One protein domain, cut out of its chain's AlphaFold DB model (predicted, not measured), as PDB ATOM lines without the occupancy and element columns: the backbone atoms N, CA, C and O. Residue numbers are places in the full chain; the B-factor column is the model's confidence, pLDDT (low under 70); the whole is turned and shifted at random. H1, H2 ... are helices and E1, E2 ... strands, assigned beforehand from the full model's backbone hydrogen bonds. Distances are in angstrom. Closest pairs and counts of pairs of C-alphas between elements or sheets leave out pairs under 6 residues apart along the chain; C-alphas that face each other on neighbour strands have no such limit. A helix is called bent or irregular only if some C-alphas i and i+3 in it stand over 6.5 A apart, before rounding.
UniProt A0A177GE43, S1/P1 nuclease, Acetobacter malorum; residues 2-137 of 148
ATOM      1  N   HIS A   2      38.720 115.891  79.837       86.38
ATOM      2  CA  HIS A   2      39.883 115.044  79.506       86.38
ATOM      3  C   HIS A   2      40.944 114.935  80.620       86.38
ATOM      4  O   HIS A   2      41.242 113.830  81.051       86.38
ATOM      5  N   PHE A   3      41.374 116.066  81.193       90.38
ATOM      6  CA  PHE A   3      42.410 116.080  82.234       90.38
ATOM      7  C   PHE A   3      42.079 115.288  83.504       90.38
ATOM      8  O   PHE A   3      42.993 114.837  84.180       90.38
ATOM      9  N   VAL A   4      40.797 115.111  83.853       95.06
ATOM     10  CA  VAL A   4      40.445 114.267  85.007       95.06
ATOM     11  C   VAL A   4      40.719 112.804  84.676       95.06
ATOM     12  O   VAL A   4      41.229 112.099  85.532       95.06
ATOM     13  N   GLY A   5      40.440 112.363  83.446       94.62
ATOM     14  CA  GLY A   5      40.816 111.023  82.989       94.62
ATOM     15  C   GLY A   5      42.332 110.840  82.981       94.62
ATOM     16  O   GLY A   5      42.833 109.917  83.611       94.62
ATOM     17  N   ASP A   6      43.051 111.781  82.368       96.75
ATOM     18  CA  ASP A   6      44.515 111.758  82.283       96.75
ATOM     19  C   ASP A   6      45.185 111.683  83.655       96.75
ATOM     20  O   ASP A   6      46.124 110.923  83.846       96.75
ATOM     21  N   LEU A   7      44.686 112.437  84.635       97.31
ATOM     22  CA  LEU A   7      45.236 112.451  85.990       97.31
ATOM     23  C   LEU A   7      45.174 111.082  86.683       97.31
ATOM     24  O   LEU A   7      45.954 110.831  87.596       97.31
ATOM     25  N   HIS A   8      44.246 110.217  86.270       98.50
ATOM     26  CA  HIS A   8      44.070 108.866  86.812       98.50
ATOM     27  C   HIS A   8      44.880 107.813  86.046       98.50
ATOM     28  O   HIS A   8      44.905 106.652  86.444       98.50
ATOM     29  N   GLN A   9      45.570 108.196  84.970       98.50
ATOM     30  CA  GLN A   9      46.556 107.340  84.323       98.50
ATOM     31  C   GLN A   9      47.866 107.431  85.130       98.50
ATOM     32  O   GLN A   9      48.452 108.514  85.204       98.50
ATOM     33  N   PRO A  10      48.346 106.343  85.765       98.62
ATOM     34  CA  PRO A  10      49.507 106.393  86.657       98.62
ATOM     35  C   PRO A  10      50.740 107.113  86.079       98.62
ATOM     36  O   PRO A  10      51.346 107.961  86.736       98.62
ATOM     37  N   LEU A  11      51.090 106.827  84.826       98.31
ATOM     38  CA  LEU A  11      52.266 107.363  84.140       98.31
ATOM     39  C   LEU A  11      52.108 108.820  83.681       98.31
ATOM     40  O   LEU A  11      53.098 109.431  83.291       98.31
ATOM     41  N   HIS A  12      50.912 109.409  83.760       98.12
ATOM     42  CA  HIS A  12      50.734 110.856  83.584       98.12
ATOM     43  C   HIS A  12      51.152 111.649  84.833       98.12
ATOM     44  O   HIS A  12      51.342 112.863  84.755       98.12
ATOM     45  N   ALA A  13      51.310 110.979  85.981       96.69
ATOM     46  CA  ALA A  13      51.691 111.583  87.257       96.69
ATOM     47  C   ALA A  13      53.110 111.198  87.719       96.69
ATOM     48  O   ALA A  13      53.490 111.519  88.844       96.69
ATOM     49  N   ALA A  14      53.898 110.515  86.882       95.00
ATOM     50  CA  ALA A  14      55.237 110.043  87.219       95.00
ATOM     51  C   ALA A  14      56.244 110.303  86.091       95.00
ATOM     52  O   ALA A  14      55.893 110.303  84.914       95.00
ATOM     53  N   ASP A  15      57.510 110.484  86.459       92.88
ATOM     54  CA  ASP A  15      58.625 110.519  85.514       92.88
ATOM     55  C   ASP A  15      59.829 109.789  86.112       92.88
ATOM     56  O   ASP A  15      60.241 110.063  87.240       92.88
ATOM     57  N   ASN A  16      60.400 108.867  85.337       95.38
ATOM     58  CA  ASN A  16      61.664 108.200  85.641       95.38
ATOM     59  C   ASN A  16      62.761 108.688  84.673       95.38
ATOM     60  O   ASN A  16      63.618 107.927  84.226       95.38
ATOM     61  N   HIS A  17      62.690 109.965  84.278       96.69
ATOM     62  CA  HIS A  17      63.453 110.570  83.179       96.69
ATOM     63  C   HIS A  17      63.250 109.881  81.820       96.69
ATOM     64  O   HIS A  17      64.048 110.039  80.897       96.69
ATOM     65  N   ASP A  18      62.177 109.115  81.689       96.81
ATOM     66  CA  ASP A  18      61.831 108.284  80.538       96.81
ATOM     67  C   ASP A  18      60.566 108.796  79.831       96.81
ATOM     68  O   ASP A  18      59.986 108.095  78.995       96.81
ATOM     69  N   LYS A  19      60.157 110.033  80.162       96.50
ATOM     70  CA  LYS A  19      58.959 110.711  79.655       96.50
ATOM     71  C   LYS A  19      57.689 109.948  80.038       96.50
ATOM     72  O   LYS A  19      56.866 109.644  79.172       96.50
ATOM     73  N   GLY A  20      57.564 109.592  81.317       96.69
ATOM     74  CA  GLY A  20      56.421 108.835  81.837       96.69
ATOM     75  C   GLY A  20      56.293 107.460  81.179       96.69
ATOM     76  O   GLY A  20      55.216 107.082  80.729       96.69
ATOM     77  N   GLY A  21      57.402 106.740  81.018       97.75
ATOM     78  CA  GLY A  21      57.427 105.394  80.439       97.75
ATOM     79  C   GLY A  21      57.424 105.334  78.906       97.75
ATOM     80  O   GLY A  21      57.516 104.243  78.343       97.75
ATOM     81  N   ASN A  22      57.380 106.466  78.196       97.56
ATOM     82  CA  ASN A  22      57.437 106.475  76.727       97.56
ATOM     83  C   ASN A  22      58.761 105.910  76.178       97.56
ATOM     84  O   ASN A  22      58.794 105.378  75.068       97.56
ATOM     85  N   CYS A  23      59.852 106.000  76.944       97.00
ATOM     86  CA  CYS A  23      61.148 105.431  76.572       97.00
ATOM     87  C   CYS A  23      61.354 103.977  77.035       97.00
ATOM     88  O   CYS A  23      62.347 103.356  76.661       97.00
ATOM     89  N   VAL A  24      60.421 103.405  77.803       97.00
ATOM     90  CA  VAL A  24      60.504 102.018  78.277       97.00
ATOM     91  C   VAL A  24      59.823 101.108  77.265       97.00
ATOM     92  O   VAL A  24      58.602 101.099  77.149       97.00
ATOM     93  N   ARG A  25      60.608 100.337  76.510       96.56
ATOM     94  CA  ARG A  25      60.088  99.403  75.502       96.56
ATOM     95  C   ARG A  25      59.647  98.100  76.161       96.56
ATOM     96  O   ARG A  25      60.394  97.533  76.949       96.56
ATOM     97  N   LEU A  26      58.478  97.601  75.779       96.38
ATOM     98  CA  LEU A  26      57.921  96.332  76.240       96.38
ATOM     99  C   LEU A  26      57.802  95.343  75.081       96.38
ATOM    100  O   LEU A  26      57.469  95.733  73.958       96.38
ATOM    101  N   ALA A  27      58.041  94.068  75.360       93.81
ATOM    102  CA  ALA A  27      57.766  92.967  74.445       93.81
ATOM    103  C   ALA A  27      56.333  92.447  74.647       93.81
ATOM    104  O   ALA A  27      55.880  92.270  75.773       93.81
ATOM    105  N   LEU A  28      55.613  92.200  73.545       83.69
ATOM    106  CA  LEU A  28      54.233  91.677  73.544       83.69
ATOM    107  C   LEU A  28      54.158  90.255  72.951       83.69
ATOM    108  O   LEU A  28      53.148  89.856  72.361       83.69
ATOM    109  N   GLY A  29      55.264  89.513  73.038       79.06
ATOM    110  CA  GLY A  29      55.452  88.214  72.395       79.06
ATOM    111  C   GLY A  29      55.755  88.301  70.892       79.06
ATOM    112  O   GLY A  29      55.139  89.056  70.127       79.06
ATOM    113  N   GLY A  30      56.707  87.479  70.442       78.19
ATOM    114  CA  GLY A  30      57.196  87.498  69.062       78.19
ATOM    115  C   GLY A  30      57.910  88.819  68.722       78.19
ATOM    116  O   GLY A  30      58.562  89.392  69.588       78.19
ATOM    117  N   PRO A  31      57.809  89.339  67.483       84.69
ATOM    118  CA  PRO A  31      58.493  90.574  67.084       84.69
ATOM    119  C   PRO A  31      57.770  91.859  67.530       84.69
ATOM    120  O   PRO A  31      58.205  92.961  67.193       84.69
ATOM    121  N   ARG A  32      56.626  91.750  68.219       89.81
ATOM    122  CA  ARG A  32      55.787  92.903  68.561       89.81
ATOM    123  C   ARG A  32      56.311  93.592  69.813       89.81
ATOM    124  O   ARG A  32      56.572  92.946  70.824       89.81
ATOM    125  N   THR A  33      56.398  94.916  69.747       93.81
ATOM    126  CA  THR A  33      56.788  95.761  70.880       93.81
ATOM    127  C   THR A  33      55.831  96.937  71.022       93.81
ATOM    128  O   THR A  33      55.199  97.347  70.048       93.81
ATOM    129  N   THR A  34      55.735  97.470  72.233       96.31
ATOM    130  CA  THR A  34      55.083  98.749  72.552       96.31
ATOM    131  C   THR A  34      55.989  99.537  73.505       96.31
ATOM    132  O   THR A  34      57.092  99.082  73.816       96.31
ATOM    133  N   ASN A  35      55.564 100.709  73.967       97.12
ATOM    134  CA  ASN A  35      56.177 101.363  75.122       97.12
ATOM    135  C   ASN A  35      55.255 101.263  76.349       97.12
ATOM    136  O   ASN A  35      54.052 101.033  76.212       97.12
ATOM    137  N   LEU A  36      55.830 101.420  77.540       97.94
ATOM    138  CA  LEU A  36      55.125 101.294  78.812       97.94
ATOM    139  C   LEU A  36      53.947 102.269  78.910       97.94
ATOM    140  O   LEU A  36      52.864 101.862  79.312       97.94
ATOM    141  N   HIS A  37      54.121 103.514  78.470       98.38
ATOM    142  CA  HIS A  37      53.046 104.505  78.464       98.38
ATOM    143  C   HIS A  37      51.843 104.042  77.635       98.38
ATOM    144  O   HIS A  37      50.736 103.929  78.149       98.38
ATOM    145  N   SER A  38      52.075 103.656  76.378       98.00
ATOM    146  CA  SER A  38      51.025 103.171  75.477       98.00
ATOM    147  C   SER A  38      50.396 101.851  75.933       98.00
ATOM    148  O   SER A  38      49.227 101.592  75.640       98.00
ATOM    149  N   TYR A  39      51.145 101.006  76.647       98.12
ATOM    150  CA  TYR A  39      50.582  99.806  77.262       98.12
ATOM    151  C   TYR A  39      49.502 100.172  78.292       98.12
ATOM    152  O   TYR A  39      48.383  99.673  78.193       98.12
ATOM    153  N   TRP A  40      49.794 101.108  79.201       98.44
ATOM    154  CA  TRP A  40      48.840 101.571  80.215       98.44
ATOM    155  C   TRP A  40      47.706 102.433  79.642       98.44
ATOM    156  O   TRP A  40      46.563 102.274  80.062       98.44
ATOM    157  N   ASP A  41      47.986 103.293  78.656       97.69
ATOM    158  CA  ASP A  41      46.974 104.144  78.014       97.69
ATOM    159  C   ASP A  41      45.940 103.349  77.217       97.69
ATOM    160  O   ASP A  41      44.773 103.729  77.144       97.69
ATOM    161  N   THR A  42      46.392 102.311  76.508       96.12
ATOM    162  CA  THR A  42      45.610 101.722  75.414       96.12
ATOM    163  C   THR A  42      45.526 100.209  75.491       96.12
ATOM    164  O   THR A  42      44.426  99.674  75.370       96.12
ATOM    165  N   ALA A  43      46.651  99.505  75.662       96.88
ATOM    166  CA  ALA A  43      46.649  98.043  75.584       96.88
ATOM    167  C   ALA A  43      45.793  97.432  76.700       96.88
ATOM    168  O   ALA A  43      44.825  96.739  76.399       96.88
ATOM    169  N   VAL A  44      46.061  97.800  77.957       97.56
ATOM    170  CA  VAL A  44      45.329  97.275  79.121       97.56
ATOM    171  C   VAL A  44      43.842  97.633  79.052       97.56
ATOM    172  O   VAL A  44      42.980  96.799  79.318       97.56
ATOM    173  N   VAL A  45      43.512  98.864  78.648       97.94
ATOM    174  CA  VAL A  45      42.115  99.302  78.487       97.94
ATOM    175  C   VAL A  45      41.403  98.471  77.415       97.94
ATOM    176  O   VAL A  45      40.278  98.021  77.627       97.94
ATOM    177  N   SER A  46      42.062  98.225  76.281       97.31
ATOM    178  CA  SER A  46      41.516  97.408  75.195       97.31
ATOM    179  C   SER A  46      41.421  95.920  75.545       97.31
ATOM    180  O   SER A  46      40.597  95.225  74.952       97.31
ATOM    181  N   GLU A  47      42.272  95.418  76.440       96.56
ATOM    182  CA  GLU A  47      42.237  94.039  76.941       96.56
ATOM    183  C   GLU A  47      41.071  93.817  77.909       96.56
ATOM    184  O   GLU A  47      40.490  92.732  77.910       96.56
ATOM    185  N   LEU A  48      40.689  94.844  78.680       97.94
ATOM    186  CA  LEU A  48      39.484  94.819  79.514       97.94
ATOM    187  C   LEU A  48      38.216  94.726  78.657       97.94
ATOM    188  O   LEU A  48      37.418  93.810  78.836       97.94
ATOM    189  N   ASP A  49      38.027  95.680  77.743       98.25
ATOM    190  CA  ASP A  49      36.978  95.655  76.720       98.25
ATOM    191  C   ASP A  49      37.292  96.726  75.651       98.25
ATOM    192  O   ASP A  49      37.372  97.917  75.972       98.25
ATOM    193  N   PRO A  50      37.453  96.354  74.365       97.56
ATOM    194  CA  PRO A  50      37.758  97.305  73.298       97.56
ATOM    195  C   PRO A  50      36.593  98.251  72.966       97.56
ATOM    196  O   PRO A  50      36.784  99.208  72.214       97.56
ATOM    197  N   ASN A  51      35.377  97.999  73.467       98.25
ATOM    198  CA  ASN A  51      34.231  98.885  73.307       98.25
ATOM    199  C   ASN A  51      34.115  99.838  74.514       98.25
ATOM    200  O   ASN A  51      33.678  99.420  75.587       98.25
ATOM    201  N   PRO A  52      34.386 101.151  74.347       96.69
ATOM    202  CA  PRO A  52      34.418 102.085  75.473       96.69
ATOM    203  C   PRO A  52      33.086 102.214  76.213       96.69
ATOM    204  O   PRO A  52      33.064 102.448  77.419       96.69
ATOM    205  N   LYS A  53      31.958 102.073  75.500       98.06
ATOM    206  CA  LYS A  53      30.635 102.160  76.120       98.06
ATOM    207  C   LYS A  53      30.357 100.929  76.978       98.06
ATOM    208  O   LYS A  53      29.920 101.078  78.113       98.06
ATOM    209  N   SER A  54      30.608  99.742  76.433       98.56
ATOM    210  CA  SER A  54      30.441  98.476  77.148       98.56
ATOM    211  C   SER A  54      31.348  98.409  78.382       98.56
ATOM    212  O   SER A  54      30.879  98.068  79.471       98.56
ATOM    213  N   LEU A  55      32.602  98.858  78.248       98.56
ATOM    214  CA  LEU A  55      33.534  98.979  79.367       98.56
ATOM    215  C   LEU A  55      32.990  99.913  80.452       98.56
ATOM    216  O   LEU A  55      32.944  99.544  81.624       98.56
ATOM    217  N   ALA A  56      32.545 101.114  80.071       98.31
ATOM    218  CA  ALA A  56      32.008 102.090  81.013       98.31
ATOM    219  C   ALA A  56      30.752 101.576  81.732       98.31
ATOM    220  O   ALA A  56      30.654 101.722  82.950       98.31
ATOM    221  N   ASP A  57      29.821 100.945  81.007       98.50
ATOM    222  CA  ASP A  57      28.611 100.352  81.584       98.50
ATOM    223  C   ASP A  57      28.983  99.239  82.586       98.50
ATOM    224  O   ASP A  57      28.461  99.201  83.700       98.50
ATOM    225  N   THR A  58      29.942  98.377  82.231       98.50
ATOM    226  CA  THR A  58      30.435  97.296  83.097       98.50
ATOM    227  C   THR A  58      31.098  97.837  84.359       98.50
ATOM    228  O   THR A  58      30.754  97.420  85.466       98.50
ATOM    229  N   LEU A  59      32.028  98.784  84.226       98.44
ATOM    230  CA  LEU A  59      32.717  99.393  85.363       98.44
ATOM    231  C   LEU A  59      31.735 100.134  86.272       98.44
ATOM    232  O   LEU A  59      31.806  99.993  87.488       98.44
ATOM    233  N   PHE A  60      30.767 100.857  85.704       98.12
ATOM    234  CA  PHE A  60      29.748 101.564  86.478       98.12
ATOM    235  C   PHE A  60      28.947 100.631  87.395       98.12
ATOM    236  O   PHE A  60      28.655 101.002  88.532       98.12
ATOM    237  N   MET A  61      28.639  99.414  86.938       98.19
ATOM    238  CA  MET A  61      27.925  98.415  87.744       98.19
ATOM    239  C   MET A  61      28.720  97.920  88.960       98.19
ATOM    240  O   MET A  61      28.114  97.415  89.903       98.19
ATOM    241  N   HIS A  62      30.046  98.078  88.964       98.19
ATOM    242  CA  HIS A  62      30.908  97.693  90.085       98.19
ATOM    243  C   HIS A  62      31.077  98.805  91.129       98.19
ATOM    244  O   HIS A  62      31.584  98.542  92.215       98.19
ATOM    245  N   ILE A  63      30.642 100.035  90.836       98.56
ATOM    246  CA  ILE A  63      30.783 101.171  91.751       98.56
ATOM    247  C   ILE A  63      29.672 101.129  92.804       98.56
ATOM    248  O   ILE A  63      28.497 101.378  92.505       98.56
ATOM    249  N   THR A  64      30.045 100.897  94.062       98.44
ATOM    250  CA  THR A  64      29.098 100.887  95.183       98.44
ATOM    251  C   THR A  64      28.733 102.299  95.658       98.44
ATOM    252  O   THR A  64      29.277 103.313  95.212       98.44
ATOM    253  N   TYR A  65      27.765 102.393  96.574       97.25
ATOM    254  CA  TYR A  65      27.453 103.662  97.235       97.25
ATOM    255  C   TYR A  65      28.637 104.173  98.069       97.25
ATOM    256  O   TYR A  65      28.980 105.353  97.972       97.25
ATOM    257  N   ASP A  66      29.282 103.284  98.827       98.12
ATOM    258  CA  ASP A  66      30.416 103.629  99.687       98.12
ATOM    259  C   ASP A  66      31.621 104.089  98.857       98.12
ATOM    260  O   ASP A  66      32.249 105.092  99.196       98.12
ATOM    261  N   ASP A  67      31.871 103.448  97.708       98.19
ATOM    262  CA  ASP A  67      32.898 103.886  96.755       98.19
ATOM    263  C   ASP A  67      32.659 105.321  96.283       98.19
ATOM    264  O   ASP A  67      33.578 106.139  96.285       98.19
ATOM    265  N   LYS A  68      31.415 105.671  95.925       97.06
ATOM    266  CA  LYS A  68      31.075 107.043  95.508       97.06
ATOM    267  C   LYS A  68      31.363 108.040  96.622       97.06
ATOM    268  O   LYS A  68      31.973 109.074  96.358       97.06
ATOM    269  N   GLN A  69      30.953 107.726  97.853       96.44
ATOM    270  CA  GLN A  69      31.178 108.604  99.002       96.44
ATOM    271  C   GLN A  69      32.662 108.767  99.332       96.44
ATOM    272  O   GLN A  69      33.079 109.861  99.711       96.44
ATOM    273  N   ALA A  70      33.457 107.708  99.177       97.19
ATOM    274  CA  ALA A  70      34.889 107.737  99.430       97.19
ATOM    275  C   ALA A  70      35.658 108.468  98.317       97.19
ATOM    276  O   ALA A  70      36.484 109.333  98.597       97.19
ATOM    277  N   TRP A  71      35.396 108.150  97.048       97.81
ATOM    278  CA  TRP A  71      36.220 108.619  95.930       97.81
ATOM    279  C   TRP A  71      35.929 110.049  95.493       97.81
ATOM    280  O   TRP A  71      36.810 110.675  94.907       97.81
ATOM    281  N   GLN A  72      34.739 110.583  95.793       95.00
ATOM    282  CA  GLN A  72      34.407 111.991  95.536       95.00
ATOM    283  C   GLN A  72      35.172 112.975  96.444       95.00
ATOM    284  O   GLN A  72      35.082 114.182  96.247       95.00
ATOM    285  N   GLN A  73      35.887 112.476  97.457       91.38
ATOM    286  CA  GLN A  73      36.683 113.291  98.374       91.38
ATOM    287  C   GLN A  73      38.085 113.585  97.815       91.38
ATOM    288  O   GLN A  73      38.557 112.973  96.849       91.38
ATOM    289  N   GLY A  74      38.784 114.501  98.485       93.19
ATOM    290  CA  GLY A  74      40.141 114.909  98.141       93.19
ATOM    291  C   GLY A  74      40.197 115.965  97.041       93.19
ATOM    292  O   GLY A  74      39.183 116.443  96.533       93.19
ATOM    293  N   THR A  75      41.417 116.353  96.705       95.44
ATOM    294  CA  THR A  75      41.734 117.368  95.703       95.44
ATOM    295  C   THR A  75      42.396 116.734  94.480       95.44
ATOM    296  O   THR A  75      42.947 115.635  94.577       95.44
ATOM    297  N   PRO A  76      42.458 117.437  93.334       96.12
ATOM    298  CA  PRO A  76      43.256 116.982  92.198       96.12
ATOM    299  C   PRO A  76      44.722 116.678  92.551       96.12
ATOM    300  O   PRO A  76      45.308 115.770  91.972       96.12
ATOM    301  N   SER A  77      45.312 117.380  93.526       97.56
ATOM    302  CA  SER A  77      46.674 117.084  93.990       97.56
ATOM    303  C   SER A  77      46.761 115.736  94.710       97.56
ATOM    304  O   SER A  77      47.731 115.006  94.516       97.56
ATOM    305  N   ASP A  78      45.753 115.382  95.510       97.94
ATOM    306  CA  ASP A  78      45.697 114.078  96.181       97.94
ATOM    307  C   ASP A  78      45.545 112.948  95.158       97.94
ATOM    308  O   ASP A  78      46.184 111.904  95.270       97.94
ATOM    309  N   TRP A  79      44.738 113.172  94.117       98.06
ATOM    310  CA  TRP A  79      44.544 112.202  93.038       98.06
ATOM    311  C   TRP A  79      45.818 112.024  92.204       98.06
ATOM    312  O   TRP A  79      46.165 110.896  91.867       98.06
ATOM    313  N   ALA A  80      46.563 113.104  91.941       98.00
ATOM    314  CA  ALA A  80      47.879 113.028  91.301       98.00
ATOM    315  C   ALA A  80      48.859 112.178  92.124       98.00
ATOM    316  O   ALA A  80      49.566 111.329  91.583       98.00
ATOM    317  N   GLN A  81      48.882 112.383  93.444       98.38
ATOM    318  CA  GLN A  81      49.750 111.637  94.353       98.38
ATOM    319  C   GLN A  81      49.365 110.151  94.433       98.38
ATOM    320  O   GLN A  81      50.247 109.296  94.550       98.38
ATOM    321  N   GLU A  82      48.068 109.841  94.342       98.44
ATOM    322  CA  GLU A  82      47.557 108.474  94.216       98.44
ATOM    323  C   GLU A  82      48.075 107.808  92.930       98.44
ATOM    324  O   GLU A  82      48.676 106.735  92.997       98.44
ATOM    325  N   SER A  83      47.921 108.468  91.778       98.50
ATOM    326  CA  SER A  83      48.406 107.979  90.480       98.50
ATOM    327  C   SER A  83      49.923 107.793  90.451       98.50
ATOM    328  O   SER A  83      50.403 106.765  89.975       98.50
ATOM    329  N   PHE A  84      50.687 108.719  91.041       98.50
ATOM    330  CA  PHE A  84      52.135 108.566  91.207       98.50
ATOM    331  C   PHE A  84      52.489 107.314  92.024       98.50
ATOM    332  O   PHE A  84      53.388 106.557  91.652       98.50
ATOM    333  N   GLY A  85      51.776 107.074  93.131       98.62
ATOM    334  CA  GLY A  85      51.957 105.871  93.944       98.62
ATOM    335  C   GLY A  85      51.716 104.597  93.135       98.62
ATOM    336  O   GLY A  85      52.536 103.685  93.165       98.62
ATOM    337  N   LEU A  86      50.649 104.574  92.332       98.81
ATOM    338  CA  LEU A  86      50.338 103.449  91.449       98.81
ATOM    339  C   LEU A  86      51.386 103.252  90.348       98.81
ATOM    340  O   LEU A  86      51.710 102.115  90.007       98.81
ATOM    341  N   ALA A  87      51.960 104.333  89.823       98.56
ATOM    342  CA  ALA A  87      53.034 104.235  88.842       98.56
ATOM    343  C   ALA A  87      54.268 103.570  89.455       98.56
ATOM    344  O   ALA A  87      54.831 102.649  88.869       98.56
ATOM    345  N   ARG A  88      54.657 104.000  90.661       97.50
ATOM    346  CA  ARG A  88      55.784 103.426  91.406       97.50
ATOM    347  C   ARG A  88      55.550 101.955  91.756       97.50
ATOM    348  O   ARG A  88      56.453 101.143  91.578       97.50
ATOM    349  N   ASP A  89      54.365 101.631  92.265       97.75
ATOM    350  CA  ASP A  89      54.088 100.322  92.864       97.75
ATOM    351  C   ASP A  89      53.687  99.262  91.824       97.75
ATOM    352  O   ASP A  89      53.921  98.077  92.052       97.75
ATOM    353  N   TYR A  90      53.132  99.676  90.676       98.31
ATOM    354  CA  TYR A  90      52.625  98.770  89.640       98.31
ATOM    355  C   TYR A  90      53.229  99.032  88.259       98.31
ATOM    356  O   TYR A  90      53.807  98.118  87.673       98.31
ATOM    357  N   ALA A  91      53.146 100.256  87.724       98.00
ATOM    358  CA  ALA A  91      53.579 100.516  86.343       98.00
ATOM    359  C   ALA A  91      55.081 100.274  86.137       98.00
ATOM    360  O   ALA A  91      55.484  99.593  85.195       98.00
ATOM    361  N   TYR A  92      55.912 100.736  87.067       97.81
ATOM    362  CA  TYR A  92      57.357 100.524  87.042       97.81
ATOM    363  C   TYR A  92      57.807  99.228  87.728       97.81
ATOM    364  O   TYR A  92      59.011  99.006  87.867       97.81
ATOM    365  N   HIS A  93      56.881  98.343  88.115       95.56
ATOM    366  CA  HIS A  93      57.202  97.033  88.685       95.56
ATOM    367  C   HIS A  93      57.639  96.037  87.594       95.56
ATOM    368  O   HIS A  93      56.988  95.031  87.312       95.56
ATOM    369  N   LEU A  94      58.751  96.362  86.940       94.62
ATOM    370  CA  LEU A  94      59.322  95.661  85.798       94.62
ATOM    371  C   LEU A  94      60.785  95.311  86.069       94.62
ATOM    372  O   LEU A  94      61.538  96.086  86.663       94.62
ATOM    373  N   ASN A  95      61.220  94.161  85.564       90.75
ATOM    374  CA  ASN A  95      62.614  93.750  85.679       90.75
ATOM    375  C   ASN A  95      63.479  94.517  84.673       90.75
ATOM    376  O   ASN A  95      63.262  94.434  83.468       90.75
ATOM    377  N   GLY A  96      64.500  95.225  85.164       86.38
ATOM    378  CA  GLY A  96      65.489  95.882  84.304       86.38
ATOM    379  C   GLY A  96      65.085  97.255  83.760       86.38
ATOM    380  O   GLY A  96      65.784  97.765  82.885       86.38
ATOM    381  N   VAL A  97      64.021  97.879  84.287       92.06
ATOM    382  CA  VAL A  97      63.739  99.301  84.028       92.06
ATOM    383  C   VAL A  97      64.910 100.159  84.506       92.06
ATOM    384  O   VAL A  97      65.406 100.004  85.623       92.06
ATOM    385  N   LYS A  98      65.334 101.090  83.653       91.62
ATOM    386  CA  LYS A  98      66.354 102.097  83.951       91.62
ATOM    387  C   LYS A  98      65.756 103.482  83.767       91.62
ATOM    388  O   LYS A  98      64.847 103.659  82.963       91.62
ATOM    389  N   ALA A  99      66.290 104.449  84.503       94.25
ATOM    390  CA  ALA A  99      65.955 105.844  84.280       94.25
ATOM    391  C   ALA A  99      66.536 106.333  82.945       94.25
ATOM    392  O   ALA A  99      67.633 105.919  82.555       94.25
ATOM    393  N   GLY A 100      65.837 107.256  82.287       95.19
ATOM    394  CA  GLY A 100      66.300 107.861  81.039       95.19
ATOM    395  C   GLY A 100      65.737 107.224  79.767       95.19
ATOM    396  O   GLY A 100      64.950 106.281  79.785       95.19
ATOM    397  N   CYS A 101      66.191 107.750  78.631       95.00
ATOM    398  CA  CYS A 101      65.873 107.244  77.301       95.00
ATOM    399  C   CYS A 101      67.141 106.682  76.657       95.00
ATOM    400  O   CYS A 101      67.898 107.419  76.026       95.00
ATOM    401  N   ASP A 102      67.377 105.386  76.836       93.31
ATOM    402  CA  ASP A 102      68.465 104.663  76.179       93.31
ATOM    403  C   ASP A 102      67.928 103.958  74.916       93.31
ATOM    404  O   ASP A 102      67.130 103.023  75.037       93.31
ATOM    405  N   PRO A 103      68.320 104.391  73.701       86.62
ATOM    406  CA  PRO A 103      67.816 103.808  72.459       86.62
ATOM    407  C   PRO A 103      68.258 102.351  72.253       86.62
ATOM    408  O   PRO A 103      67.587 101.620  71.521       86.62
ATOM    409  N   ASP A 104      69.337 101.923  72.917       90.62
ATOM    410  CA  ASP A 104      69.902 100.579  72.798       90.62
ATOM    411  C   ASP A 104      69.306  99.597  73.820       90.62
ATOM    412  O   ASP A 104      69.613  98.401  73.806       90.62
ATOM    413  N   SER A 105      68.414 100.070  74.697       90.38
ATOM    414  CA  SER A 105      67.720  99.211  75.651       90.38
ATOM    415  C   SER A 105      66.829  98.185  74.943       90.38
ATOM    416  O   SER A 105      65.973  98.509  74.110       90.38
ATOM    417  N   ALA A 106      67.028  96.917  75.308       92.56
ATOM    418  CA  ALA A 106      66.194  95.817  74.849       92.56
ATOM    419  C   ALA A 106      64.758  95.957  75.395       92.56
ATOM    420  O   ALA A 106      64.584  96.423  76.525       92.56
ATOM    421  N   PRO A 107      63.729  95.540  74.632       94.75
ATOM    422  CA  PRO A 107      62.371  95.454  75.151       94.75
ATOM    423  C   PRO A 107      62.298  94.553  76.388       94.75
ATOM    424  O   PRO A 107      62.877  93.466  76.406       94.75
ATOM    425  N   ILE A 108      61.576  95.006  77.406       95.44
ATOM    426  CA  ILE A 108      61.357  94.273  78.649       95.44
ATOM    427  C   ILE A 108      60.147  93.353  78.480       95.44
ATOM    428  O   ILE A 108      59.078  93.784  78.045       95.44
ATOM    429  N   GLU A 109      60.316  92.084  78.836       94.31
ATOM    430  CA  GLU A 109      59.208  91.135  78.952       94.31
ATOM    431  C   GLU A 109      58.386  91.440  80.206       94.31
ATOM    432  O   GLU A 109      58.940  91.711  81.279       94.31
ATOM    433  N   LEU A 110      57.061  91.369  80.086       94.00
ATOM    434  CA  LEU A 110      56.177  91.564  81.229       94.00
ATOM    435  C   LEU A 110      56.358  90.416  82.239       94.00
ATOM    436  O   LEU A 110      56.282  89.244  81.854       94.00
ATOM    437  N   PRO A 111      56.590  90.710  83.533       94.31
ATOM    438  CA  PRO A 111      56.681  89.668  84.541       94.31
ATOM    439  C   PRO A 111      55.331  88.964  84.724       94.31
ATOM    440  O   PRO A 111      54.262  89.510  84.439       94.31
ATOM    441  N   ALA A 112      55.370  87.731  85.230       94.94
ATOM    442  CA  ALA A 112      54.158  86.968  85.501       94.94
ATOM    443  C   ALA A 112      53.222  87.740  86.449       94.94
ATOM    444  O   ALA A 112      53.649  88.226  87.494       94.94
ATOM    445  N   GLY A 113      51.943  87.841  86.080       96.25
ATOM    446  CA  GLY A 113      50.926  88.556  86.859       96.25
ATOM    447  C   GLY A 113      50.892  90.075  86.660       96.25
ATOM    448  O   GLY A 113      49.973  90.707  87.175       96.25
ATOM    449  N   TYR A 114      51.823  90.658  85.892       96.81
ATOM    450  CA  TYR A 114      51.836  92.098  85.618       96.81
ATOM    451  C   TYR A 114      50.541  92.566  84.955       96.81
ATOM    452  O   TYR A 114      49.935  93.533  85.399       96.81
ATOM    453  N   ASP A 115      50.092  91.831  83.939       95.75
ATOM    454  CA  ASP A 115      48.900  92.167  83.164       95.75
ATOM    455  C   ASP A 115      47.634  92.194  84.043       95.75
ATOM    456  O   ASP A 115      46.925  93.193  84.117       95.75
ATOM    457  N   ALA A 116      47.425  91.155  84.858       98.06
ATOM    458  CA  ALA A 116      46.309  91.103  85.805       98.06
ATOM    459  C   ALA A 116      46.355  92.234  86.854       98.06
ATOM    460  O   ALA A 116      45.319  92.795  87.227       98.06
ATOM    461  N   ALA A 117      47.553  92.590  87.331       98.38
ATOM    462  CA  ALA A 117      47.730  93.714  88.244       98.38
ATOM    463  C   ALA A 117      47.418  95.053  87.556       98.38
ATOM    464  O   ALA A 117      46.695  95.874  88.122       98.38
ATOM    465  N   ALA A 118      47.889  95.253  86.323       98.38
ATOM    466  CA  ALA A 118      47.612  96.446  85.534       98.38
ATOM    467  C   ALA A 118      46.112  96.587  85.240       98.38
ATOM    468  O   ALA A 118      45.541  97.641  85.507       98.38
ATOM    469  N   GLN A 119      45.441  95.516  84.809       98.56
ATOM    470  CA  GLN A 119      43.990  95.478  84.588       98.56
ATOM    471  C   GLN A 119      43.197  95.849  85.847       98.56
ATOM    472  O   GLN A 119      42.226  96.609  85.770       98.56
ATOM    473  N   THR A 120      43.635  95.374  87.017       98.69
ATOM    474  CA  THR A 120      43.029  95.732  88.310       98.69
ATOM    475  C   THR A 120      43.174  97.229  88.594       98.69
ATOM    476  O   THR A 120      42.194  97.895  88.938       98.69
ATOM    477  N   VAL A 121      44.381  97.780  88.418       98.81
ATOM    478  CA  VAL A 121      44.655  99.206  88.654       98.81
ATOM    479  C   VAL A 121      43.890 100.087  87.669       98.81
ATOM    480  O   VAL A 121      43.227 101.032  88.094       98.81
ATOM    481  N   VAL A 122      43.935  99.766  86.375       98.81
ATOM    482  CA  VAL A 122      43.251 100.514  85.311       98.81
ATOM    483  C   VAL A 122      41.742 100.521  85.540       98.81
ATOM    484  O   VAL A 122      41.136 101.591  85.514       98.81
ATOM    485  N   SER A 123      41.135  99.373  85.856       98.75
ATOM    486  CA  SER A 123      39.698  99.302  86.160       98.75
ATOM    487  C   SER A 123      39.321 100.226  87.321       98.75
ATOM    488  O   SER A 123      38.361 100.994  87.225       98.75
ATOM    489  N   LEU A 124      40.106 100.205  88.405       98.81
ATOM    490  CA  LEU A 124      39.873 101.059  89.569       98.81
ATOM    491  C   LEU A 124      40.045 102.548  89.242       98.81
ATOM    492  O   LEU A 124      39.221 103.364  89.654       98.81
ATOM    493  N   GLN A 125      41.087 102.910  88.494       98.75
ATOM    494  CA  GLN A 125      41.350 104.297  88.109       98.75
ATOM    495  C   GLN A 125      40.285 104.854  87.162       98.75
ATOM    496  O   GLN A 125      39.838 105.983  87.361       98.75
ATOM    497  N   LEU A 126      39.794 104.058  86.206       98.69
ATOM    498  CA  LEU A 126      38.681 104.445  85.334       98.69
ATOM    499  C   LEU A 126      37.397 104.710  86.136       98.69
ATOM    500  O   LEU A 126      36.727 105.723  85.919       98.69
ATOM    501  N   MET A 127      37.078 103.850  87.110       98.75
ATOM    502  CA  MET A 127      35.933 104.057  88.004       98.75
ATOM    503  C   MET A 127      36.082 105.332  88.847       98.75
ATOM    504  O   MET A 127      35.159 106.152  88.901       98.75
ATOM    505  N   LYS A 128      37.253 105.545  89.465       98.69
ATOM    506  CA  LYS A 128      37.551 106.751  90.253       98.69
ATOM    507  C   LYS A 128      37.477 108.021  89.411       98.69
ATOM    508  O   LYS A 128      36.845 108.986  89.841       98.69
ATOM    509  N   ALA A 129      38.050 108.006  88.208       98.38
ATOM    510  CA  ALA A 129      38.006 109.128  87.277       98.38
ATOM    511  C   ALA A 129      36.562 109.511  86.933       98.38
ATOM    512  O   ALA A 129      36.215 110.692  86.967       98.38
ATOM    513  N   GLY A 130      35.701 108.520  86.673       98.00
ATOM    514  CA  GLY A 130      34.277 108.734  86.418       98.00
ATOM    515  C   GLY A 130      33.550 109.387  87.598       98.00
ATOM    516  O   GLY A 130      32.868 110.398  87.417       98.00
ATOM    517  N   VAL A 131      33.733 108.862  88.816       98.38
ATOM    518  CA  VAL A 131      33.114 109.414  90.038       98.38
ATOM    519  C   VAL A 131      33.591 110.839  90.319       98.38
ATOM    520  O   VAL A 131      32.775 111.731  90.557       98.38
ATOM    521  N   ARG A 132      34.904 111.076  90.259       98.19
ATOM    522  CA  ARG A 132      35.512 112.384  90.537       98.19
ATOM    523  C   ARG A 132      35.127 113.422  89.488       98.19
ATOM    524  O   ARG A 132      34.804 114.552  89.846       98.19
ATOM    525  N   LEU A 133      35.072 113.045  88.208       97.38
ATOM    526  CA  LEU A 133      34.588 113.932  87.150       97.38
ATOM    527  C   LEU A 133      33.118 114.307  87.366       97.38
ATOM    528  O   LEU A 133      32.775 115.483  87.264       97.38
ATOM    529  N   ALA A 134      32.260 113.336  87.689       96.12
ATOM    530  CA  ALA A 134      30.853 113.602  87.971       96.12
ATOM    531  C   ALA A 134      30.684 114.545  89.175       96.12
ATOM    532  O   ALA A 134      29.908 115.494  89.099       96.12
ATOM    533  N   SER A 135      31.448 114.329  90.251       95.25
ATOM    534  CA  SER A 135      31.460 115.212  91.424       95.25
ATOM    535  C   SER A 135      31.863 116.644  91.053       95.25
ATOM    536  O   SER A 135      31.107 117.575  91.323       95.25
ATOM    537  N   LEU A 136      32.979 116.817  90.333       94.56
ATOM    538  CA  LEU A 136      33.447 118.132  89.884       94.56
ATOM    539  C   LEU A 136      32.416 118.862  89.018       94.56
ATOM    540  O   LEU A 136      32.192 120.056  89.209       94.56
ATOM    541  N   LEU A 137      31.785 118.159  88.073       95.00
ATOM    542  CA  LEU A 137      30.758 118.743  87.207       95.00
ATOM    543  C   LEU A 137      29.512 119.137  88.002       95.00
ATOM    544  O   LEU A 137      28.993 120.233  87.805       95.00
TER     545      LEU A 137
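AT A GLANCE: This is residues 2 to 137 of the 148 residues of the protein "S1/P1 nuclease" of Acetobacter malorum (UniProt A0A177GE43). One long helix, H6, makes the core, and five shorter helices pack round it: H5 folds back along its first part, H2, H3 and H4 cross it nearly at right angles, and H1 packs aslant near its other end. At one end of the long axis a tiny hairpin of two strands, E1 and E2, sits with the far part of the long link from H5 to H6, while H4 is at the other end. The 136 printed residues hold six named helices and two named strands, in the order H1 E1 E2 H2 H3 H4 H5 H6; the sheet, E1 - E2, is antiparallel and the class is mostly helix. The whole is compact, with a radius of gyration of the C-alphas of 15.4 A, yet elongated, spanning 47 by 30 by 24 A.

IN THESE COORDINATES: H1, residues 2 to 7, begins with C-alpha 2 at (39.883, 115.044, 79.506). E1, residues 25 to 27, and E2, residues 33 to 35, come next. H2, residues 36 to 48, is 16.9 A long and irregular: C-alphas 41 and 44 are 7.1 A apart. H3 is residues 52 to 62, 15.7 A, and H4 is residues 65 to 71. H5, residues 76 to 91, is 20.3 A long. H6, residues 114 to 137, runs 34.0 A from (51.836, 92.098, 85.618) to (30.758, 118.743, 87.207).

HOW THE PARTS SIT: H6 is the hub and touches the five other helices. H5 and H6 form a helical hairpin, opposite ways at a shallow tilt of 8 degrees; their closest C-alphas are those of Tyr 90 and Ala 118, 6.9 A. H2 touches residues 115 to 122 of H6, about perpendicular at 87 degrees, closest at Val 44 and Gln 119, C-alphas 5.9 A apart. H3 touches it at 86 degrees, with the C-alphas of Leu 59 and Met 127 6.3 A apart, and H4 at 89 degrees, with those of Trp 71 and Lys 128 6.1 A apart. H1 touches it at a steep tilt of 51 degrees, with the C-alphas of Gly 5 and Ala 129 5.5 A apart. In the hairpin E1 and E2, N 26 and O 34 are 2.8 A apart, within hydrogen-bond range. Every O i to N i+4 pair is within range in H1, H4, H5 and H6; H2 has 7 of 9 and H3 6 of 7.

THE WHOLE: The farthest C-alphas, those of Tyr 65 and Asp 104, are 49.1 A apart. The printed part has no cut. The links H1 to E1, 17 residues, and H5 to H6, 22 residues, are long; in the latter, residues 108 to 109 pair parallel with residues 26 to 27 of E1. Mean pLDDT of the printed part is 96.0, and no printed residue is under 70.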